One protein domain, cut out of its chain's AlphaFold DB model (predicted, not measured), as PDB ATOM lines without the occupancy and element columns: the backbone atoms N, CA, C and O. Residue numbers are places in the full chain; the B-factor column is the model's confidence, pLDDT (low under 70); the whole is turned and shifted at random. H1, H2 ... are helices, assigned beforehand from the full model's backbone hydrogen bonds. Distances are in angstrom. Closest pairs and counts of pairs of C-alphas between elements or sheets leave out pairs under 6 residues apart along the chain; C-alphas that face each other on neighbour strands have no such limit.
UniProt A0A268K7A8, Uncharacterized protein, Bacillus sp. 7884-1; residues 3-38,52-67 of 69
ATOM      1  N   ALA A   3     -45.841  33.627 -45.764       94.44
ATOM      2  CA  ALA A   3     -44.863  32.589 -46.102       94.44
ATOM      3  C   ALA A   3     -44.126  32.008 -44.872       94.44
ATOM      4  O   ALA A   3     -43.824  30.817 -44.842       94.44
ATOM      5  N   ASP A   4     -43.871  32.813 -43.827       95.19
ATOM      6  CA  ASP A   4     -43.272  32.337 -42.559       95.19
ATOM      7  C   ASP A   4     -44.228  31.382 -41.823       95.19
ATOM      8  O   ASP A   4     -43.798  30.411 -41.193       95.19
ATOM      9  N   TYR A   5     -45.534  31.634 -41.944       95.56
ATOM     10  CA  TYR A   5     -46.584  30.801 -41.371       95.56
ATOM     11  C   TYR A   5     -46.732  29.484 -42.143       95.56
ATOM     12  O   TYR A   5     -46.681  28.427 -41.518       95.56
ATOM     13  N   ILE A   6     -46.785  29.528 -43.482       96.56
ATOM     14  CA  ILE A   6     -46.784  28.327 -44.340       96.56
ATOM     15  C   ILE A   6     -45.569  27.448 -44.031       96.56
ATOM     16  O   ILE A   6     -45.724  26.266 -43.731       96.56
ATOM     17  N   ARG A   7     -44.358  28.024 -43.980       96.50
ATOM     18  CA  ARG A   7     -43.137  27.279 -43.621       96.50
ATOM     19  C   ARG A   7     -43.252  26.584 -42.260       96.50
ATOM     20  O   ARG A   7     -42.780  25.465 -42.095       96.50
ATOM     21  N   THR A   8     -43.871  27.230 -41.271       97.06
ATOM     22  CA  THR A   8     -44.030  26.672 -39.911       97.06
ATOM     23  C   THR A   8     -44.912  25.411 -39.885       97.06
ATOM     24  O   THR A   8     -44.726  24.528 -39.033       97.06
ATOM     25  N   TYR A   9     -45.859  25.303 -40.818       97.88
ATOM     26  CA  TYR A   9     -46.798  24.184 -40.910       97.88
ATOM     27  C   TYR A   9     -46.586  23.280 -42.122       97.88
ATOM     28  O   TYR A   9     -47.417  22.417 -42.366       97.88
ATOM     29  N   TRP A  10     -45.463  23.422 -42.822       97.81
ATOM     30  CA  TRP A  10     -45.133  22.630 -44.002       97.81
ATOM     31  C   TRP A  10     -45.330  21.123 -43.783       97.81
ATOM     32  O   TRP A  10     -44.820  20.560 -42.809       97.81
ATOM     33  N   GLY A  11     -46.086  20.484 -44.677       97.31
ATOM     34  CA  GLY A  11     -46.419  19.060 -44.627       97.31
ATOM     35  C   GLY A  11     -47.430  18.659 -43.545       97.31
ATOM     36  O   GLY A  11     -47.573  17.469 -43.271       97.31
ATOM     37  N   LYS A  12     -48.107  19.615 -42.896       97.69
ATOM     38  CA  LYS A  12     -49.132  19.351 -41.872       97.69
ATOM     39  C   LYS A  12     -50.529  19.658 -42.397       97.69
ATOM     40  O   LYS A  12     -50.709  20.529 -43.239       97.69
ATOM     41  N   GLU A  13     -51.522  19.023 -41.789       96.75
ATOM     42  CA  GLU A  13     -52.927  19.408 -41.910       96.75
ATOM     43  C   GLU A  13     -53.199  20.588 -40.959       96.75
ATOM     44  O   GLU A  13     -53.570  20.420 -39.794       96.75
ATOM     45  N   LYS A  14     -52.922  21.813 -41.423       98.00
ATOM     46  CA  LYS A  14     -53.195  23.044 -40.671       98.00
ATOM     47  C   LYS A  14     -54.080  23.953 -41.500       98.00
ATOM     48  O   LYS A  14     -53.602  24.682 -42.361       98.00
ATOM     49  N   ARG A  15     -55.367  23.954 -41.164       96.25
ATOM     50  CA  ARG A  15     -56.407  24.683 -41.886       96.25
ATOM     51  C   ARG A  15     -56.064  26.143 -42.189       96.25
ATOM     52  O   ARG A  15     -56.338  26.636 -43.270       96.25
ATOM     53  N   GLU A  16     -55.489  26.849 -41.227       96.19
ATOM     54  CA  GLU A  16     -55.182  28.273 -41.353       96.19
ATOM     55  C   GLU A  16     -53.968  28.558 -42.255       96.19
ATOM     56  O   GLU A  16     -53.738  29.711 -42.606       96.19
ATOM     57  N   ALA A  17     -53.178  27.535 -42.593       97.06
ATOM     58  CA  ALA A  17     -52.039  27.618 -43.511       97.06
ATOM     59  C   ALA A  17     -52.314  26.951 -44.876       97.06
ATOM     60  O   ALA A  17     -51.593  27.241 -45.825       97.06
ATOM     61  N   ASP A  18     -53.332  26.092 -44.954       97.12
ATOM     62  CA  ASP A  18     -53.851  25.437 -46.161       97.12
ATOM     63  C   ASP A  18     -54.785  26.410 -46.910       97.12
ATOM     64  O   ASP A  18     -55.999  26.469 -46.682       97.12
ATOM     65  N   ILE A  19     -54.175  27.253 -47.744       95.69
ATOM     66  CA  ILE A  19     -54.811  28.343 -48.494       95.69
ATOM     67  C   ILE A  19     -55.673  27.800 -49.627       95.69
ATOM     68  O   ILE A  19     -56.631  28.467 -50.019       95.69
ATOM     69  N   ASN A  20     -55.333  26.637 -50.183       95.12
ATOM     70  CA  ASN A  20     -56.069  26.037 -51.295       95.12
ATOM     71  C   ASN A  20     -57.111  24.990 -50.854       95.12
ATOM     72  O   ASN A  20     -57.895  24.536 -51.688       95.12
ATOM     73  N   PHE A  21     -57.190  24.714 -49.550       96.12
ATOM     74  CA  PHE A  21     -58.198  23.878 -48.915       96.12
ATOM     75  C   PHE A  21     -58.076  22.395 -49.321       96.12
ATOM     76  O   PHE A  21     -59.096  21.699 -49.349       96.12
ATOM     77  N   ASP A  22     -56.870  21.912 -49.652       96.88
ATOM     78  CA  ASP A  22     -56.632  20.546 -50.147       96.88
ATOM     79  C   ASP A  22     -56.191  19.536 -49.069       96.88
ATOM     80  O   ASP A  22     -56.058  18.341 -49.354       96.88
ATOM     81  N   GLY A  23     -56.074  19.987 -47.816       97.31
ATOM     82  CA  GLY A  23     -55.807  19.144 -46.652       97.31
ATOM     83  C   GLY A  23     -54.329  19.006 -46.290       97.31
ATOM     84  O   GLY A  23     -54.018  18.357 -45.288       97.31
ATOM     85  N   VAL A  24     -53.408  19.619 -47.037       98.25
ATOM     86  CA  VAL A  24     -51.982  19.630 -46.697       98.25
ATOM     87  C   VAL A  24     -51.349  20.979 -47.000       98.25
ATOM     88  O   VAL A  24     -51.551  21.552 -48.054       98.25
ATOM     89  N   VAL A  25     -50.524  21.469 -46.076       98.19
ATOM     90  CA  VAL A  25     -49.747  22.690 -46.311       98.19
ATOM     91  C   VAL A  25     -48.536  22.374 -47.191       98.19
ATOM     92  O   VAL A  25     -47.592  21.727 -46.717       98.19
ATOM     93  N   ASP A  26     -48.534  22.834 -48.442       98.06
ATOM     94  CA  ASP A  26     -47.490  22.521 -49.423       98.06
ATOM     95  C   ASP A  26     -47.150  23.663 -50.414       98.06
ATOM     96  O   ASP A  26     -47.402  24.854 -50.196       98.06
ATOM     97  N   ALA A  27     -46.464  23.310 -51.507       97.56
ATOM     98  CA  ALA A  27     -46.012  24.252 -52.529       97.56
ATOM     99  C   ALA A  27     -47.153  24.990 -53.233       97.56
ATOM    100  O   ALA A  27     -46.945  26.118 -53.689       97.56
ATOM    101  N   LYS A  28     -48.347  24.403 -53.300       97.00
ATOM    102  CA  LYS A  28     -49.517  25.054 -53.878       97.00
ATOM    103  C   LYS A  28     -49.949  26.234 -53.017       97.00
ATOM    104  O   LYS A  28     -50.210  27.296 -53.574       97.00
ATOM    105  N   ASP A  29     -49.930  26.112 -51.690       97.38
ATOM    106  CA  ASP A  29     -50.221  27.241 -50.794       97.38
ATOM    107  C   ASP A  29     -49.198  28.361 -50.962       97.38
ATOM    108  O   ASP A  29     -49.542  29.542 -51.064       97.38
ATOM    109  N   MET A  30     -47.916  27.997 -51.065       96.81
ATOM    110  CA  MET A  30     -46.852  28.973 -51.292       96.81
ATOM    111  C   MET A  30     -46.998  29.685 -52.646       96.81
ATOM    112  O   MET A  30     -46.646  30.861 -52.769       96.81
ATOM    113  N   GLN A  31     -47.543  29.015 -53.663       95.81
ATOM    114  CA  GLN A  31     -47.787  29.614 -54.973       95.81
ATOM    115  C   GLN A  31     -48.785  30.777 -54.895       95.81
ATOM    116  O   GLN A  31     -48.545  31.809 -55.528       95.81
ATOM    117  N   PHE A  32     -49.837  30.666 -54.077       93.19
ATOM    118  CA  PHE A  32     -50.765  31.776 -53.833       93.19
ATOM    119  C   PHE A  32     -50.052  32.977 -53.205       93.19
ATOM    120  O   PHE A  32     -50.246  34.113 -53.639       93.19
ATOM    121  N   ILE A  33     -49.157  32.740 -52.238       92.81
ATOM    122  CA  ILE A  33     -48.365  33.821 -51.639       92.81
ATOM    123  C   ILE A  33     -47.452  34.478 -52.674       92.81
ATOM    124  O   ILE A  33     -47.439  35.702 -52.758       92.81
ATOM    125  N   LYS A  34     -46.733  33.696 -53.493       93.25
ATOM    126  CA  LYS A  34     -45.854  34.230 -54.552       93.25
ATOM    127  C   LYS A  34     -46.623  35.126 -55.527       93.25
ATOM    128  O   LYS A  34     -46.137  36.197 -55.872       93.25
ATOM    129  N   GLN A  35     -47.821  34.718 -55.946       92.81
ATOM    130  CA  GLN A  35     -48.644  35.472 -56.903       92.81
ATOM    131  C   GLN A  35     -49.135  36.817 -56.359       92.81
ATOM    132  O   GLN A  35     -49.293  37.770 -57.124       92.81
ATOM    133  N   HIS A  36     -49.367  36.906 -55.049       90.50
ATOM    134  CA  HIS A  36     -49.884  38.113 -54.405       90.50
ATOM    135  C   HIS A  36     -48.844  38.858 -53.559       90.50
ATOM    136  O   HIS A  36     -49.184  39.815 -52.860       90.50
ATOM    137  N   TYR A  37     -47.574  38.455 -53.624       90.50
ATOM    138  CA  TYR A  37     -46.518  39.045 -52.815       90.50
ATOM    139  C   TYR A  37     -46.335  40.529 -53.148       90.50
ATOM    140  O   TYR A  37     -46.226  40.917 -54.307       90.50
ATOM    141  N   LEU A  38     -46.313  41.361 -52.105       90.06
ATOM    142  CA  LEU A  38     -46.234  42.826 -52.176       90.06
ATOM    143  C   LEU A  38     -47.433  43.543 -52.819       90.06
ATOM    144  O   LEU A  38     -47.424  44.775 -52.893       90.06
ATOM    145  N   GLU A  52     -41.320  43.828 -47.470       89.50
ATOM    146  CA  GLU A  52     -40.462  42.862 -48.157       89.50
ATOM    147  C   GLU A  52     -39.602  42.035 -47.186       89.50
ATOM    148  O   GLU A  52     -39.221  40.907 -47.476       89.50
ATOM    149  N   ILE A  53     -39.296  42.590 -46.010       91.19
ATOM    150  CA  ILE A  53     -38.488  41.924 -44.988       91.19
ATOM    151  C   ILE A  53     -39.319  41.785 -43.716       91.19
ATOM    152  O   ILE A  53     -39.824  42.770 -43.166       91.19
ATOM    153  N   TYR A  54     -39.423  40.559 -43.210       88.94
ATOM    154  CA  TYR A  54     -40.071  40.246 -41.942       88.94
ATOM    155  C   TYR A  54     -39.153  39.367 -41.093       88.94
ATOM    156  O   TYR A  54     -38.702  38.319 -41.541       88.94
ATOM    157  N   LYS A  55     -38.855  39.804 -39.860       90.06
ATOM    158  CA  LYS A  55     -37.900  39.129 -38.952       90.06
ATOM    159  C   LYS A  55     -36.537  38.823 -39.610       90.06
ATOM    160  O   LYS A  55     -35.936  37.792 -39.341       90.06
ATOM    161  N   GLY A  56     -36.066  39.716 -40.483       92.38
ATOM    162  CA  GLY A  56     -34.786  39.567 -41.184       92.38
ATOM    163  C   GLY A  56     -34.796  38.610 -42.379       92.38
ATOM    164  O   GLY A  56     -33.735  38.399 -42.948       92.38
ATOM    165  N   LYS A  57     -35.955  38.063 -42.773       92.62
ATOM    166  CA  LYS A  57     -36.096  37.178 -43.937       92.62
ATOM    167  C   LYS A  57     -36.990  37.784 -45.015       92.62
ATOM    168  O   LYS A  57     -37.958  38.484 -44.698       92.62
ATOM    169  N   ARG A  58     -36.661  37.479 -46.266       95.38
ATOM    170  CA  ARG A  58     -37.449  37.722 -47.478       95.38
ATOM    171  C   ARG A  58     -38.223  36.459 -47.869       95.38
ATOM    172  O   ARG A  58     -38.035  35.393 -47.277       95.38
ATOM    173  N   LEU A  59     -39.107  36.566 -48.862       94.94
ATOM    174  CA  LEU A  59     -39.819  35.406 -49.408       94.94
ATOM    175  C   LEU A  59     -38.838  34.386 -50.004       94.94
ATOM    176  O   LEU A  59     -38.971  33.191 -49.760       94.94
ATOM    177  N   GLU A  60     -37.822  34.857 -50.724       95.38
ATOM    178  CA  GLU A  60     -36.824  34.033 -51.415       95.38
ATOM    179  C   GLU A  60     -36.014  33.159 -50.445       95.38
ATOM    180  O   GLU A  60     -35.702  32.007 -50.760       95.38
ATOM    181  N   ASP A  61     -35.736  33.673 -49.242       96.44
ATOM    182  CA  ASP A  61     -35.060  32.919 -48.182       96.44
ATOM    183  C   ASP A  61     -35.900  31.699 -47.772       96.44
ATOM    184  O   ASP A  61     -35.387  30.590 -47.638       96.44
ATOM    185  N   ILE A  62     -37.220  31.878 -47.644       95.62
ATOM    186  CA  ILE A  62     -38.154  30.806 -47.270       95.62
ATOM    187  C   ILE A  62     -38.307  29.782 -48.399       95.62
ATOM    188  O   ILE A  62     -38.336  28.581 -48.129       95.62
ATOM    189  N   LEU A  63     -38.380  30.228 -49.657       96.38
ATOM    190  CA  LEU A  63     -38.438  29.320 -50.811       96.38
ATOM    191  C   LEU A  63     -37.179  28.449 -50.900       96.38
ATOM    192  O   LEU A  63     -37.261  27.269 -51.241       96.38
ATOM    193  N   THR A  64     -36.028  29.022 -50.551       96.88
ATOM    194  CA  THR A  64     -34.747  28.310 -50.505       96.88
ATOM    195  C   THR A  64     -34.700  27.318 -49.340       96.88
ATOM    196  O   THR A  64     -34.311  26.173 -49.544       96.88
ATOM    197  N   GLU A  65     -35.163  27.703 -48.143       95.50
ATOM    198  CA  GLU A  65     -35.269  26.811 -46.972       95.50
ATOM    199  C   GLU A  65     -36.129  25.568 -47.236       95.50
ATOM    200  O   GLU A  65     -35.843  24.493 -46.712       95.50
ATOM    201  N   LEU A  66     -37.182  25.720 -48.041       95.62
ATOM    202  CA  LEU A  66     -38.121  24.653 -48.386       95.62
ATOM    203  C   LEU A  66     -37.761  23.912 -49.685       95.62
ATOM    204  O   LEU A  66     -38.404  22.913 -49.996       95.62
ATOM    205  N   ASN A  67     -36.742  24.369 -50.422       96.50
ATOM    206  CA  ASN A  67     -36.315  23.815 -51.710       96.50
ATOM    207  C   ASN A  67     -37.420  23.819 -52.796       96.50
ATOM    208  O   ASN A  67     -37.653  22.811 -53.464       96.50
TER     209      ASN A  67
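Overview. This is residues 3 to 38 and 52 to 67 of the 69 residues of an uncharacterized protein of Bacillus sp. 7884-1 (UniProt A0A268K7A8). Three short helices, H1, H2 and H3, stand roughly side by side with their centres at the corners of a triangle, as a small bundle in which H2 runs opposite to the other two. A wide loop, residues 10 to 26, joins H1 to H2 and bulges away from H3. The printed part has 52 residues with three named helices, in the order H1, H2, H3, and no named strand; the class is all helix, though under half of the residues, 24 of 52, are in named elements. It is compact, with a radius of gyration of the C-alphas of 10.5 A, and elongated, with spans of 29 by 19 by 18 A.

Along the chain. H1, residues 3 to 9, begins with C-alpha 3 at (-44.863, 32.589, -46.102) and is 10.1 A long from first to last C-alpha. H2, residues 27 to 36, is the longest helix at 14.5 A and begins with C-alpha 27 at (-46.012, 24.252, -52.529). H3, residues 59 to 65, is 10.0 A long and ends with C-alpha 65 at (-35.269, 26.811, -46.972).

Arrangement. H1 and H2 form a helical hairpin. They touch, the closest C-alphas being those of Ala 3 and Met 30, 6.6 A apart, and run opposite ways at a shallow tilt of 19 degrees. H1 also touches H3, the closest C-alphas being those of Ala 3 and Leu 59, 6.7 A apart. These two run the same way at a shallow tilt of 34 degrees, only just short of steep. H2 and H3 are near each other. In H1, H2 and H3 every O i to N i+4 pair is within hydrogen-bond range.

Size, cuts and confidence. The C-alphas farthest apart, those of Asp 22 and Gly 56, are 30.3 A apart. Residues 39 to 51 are cut out, and C-alphas 38 and 52 across the cut are 7.0 A apart. The link from H1 to H2, 17 residues, is long; that from H2 to H3 is the link across the cut. The mean pLDDT of the printed part is 95.3, and no printed residue is under 70.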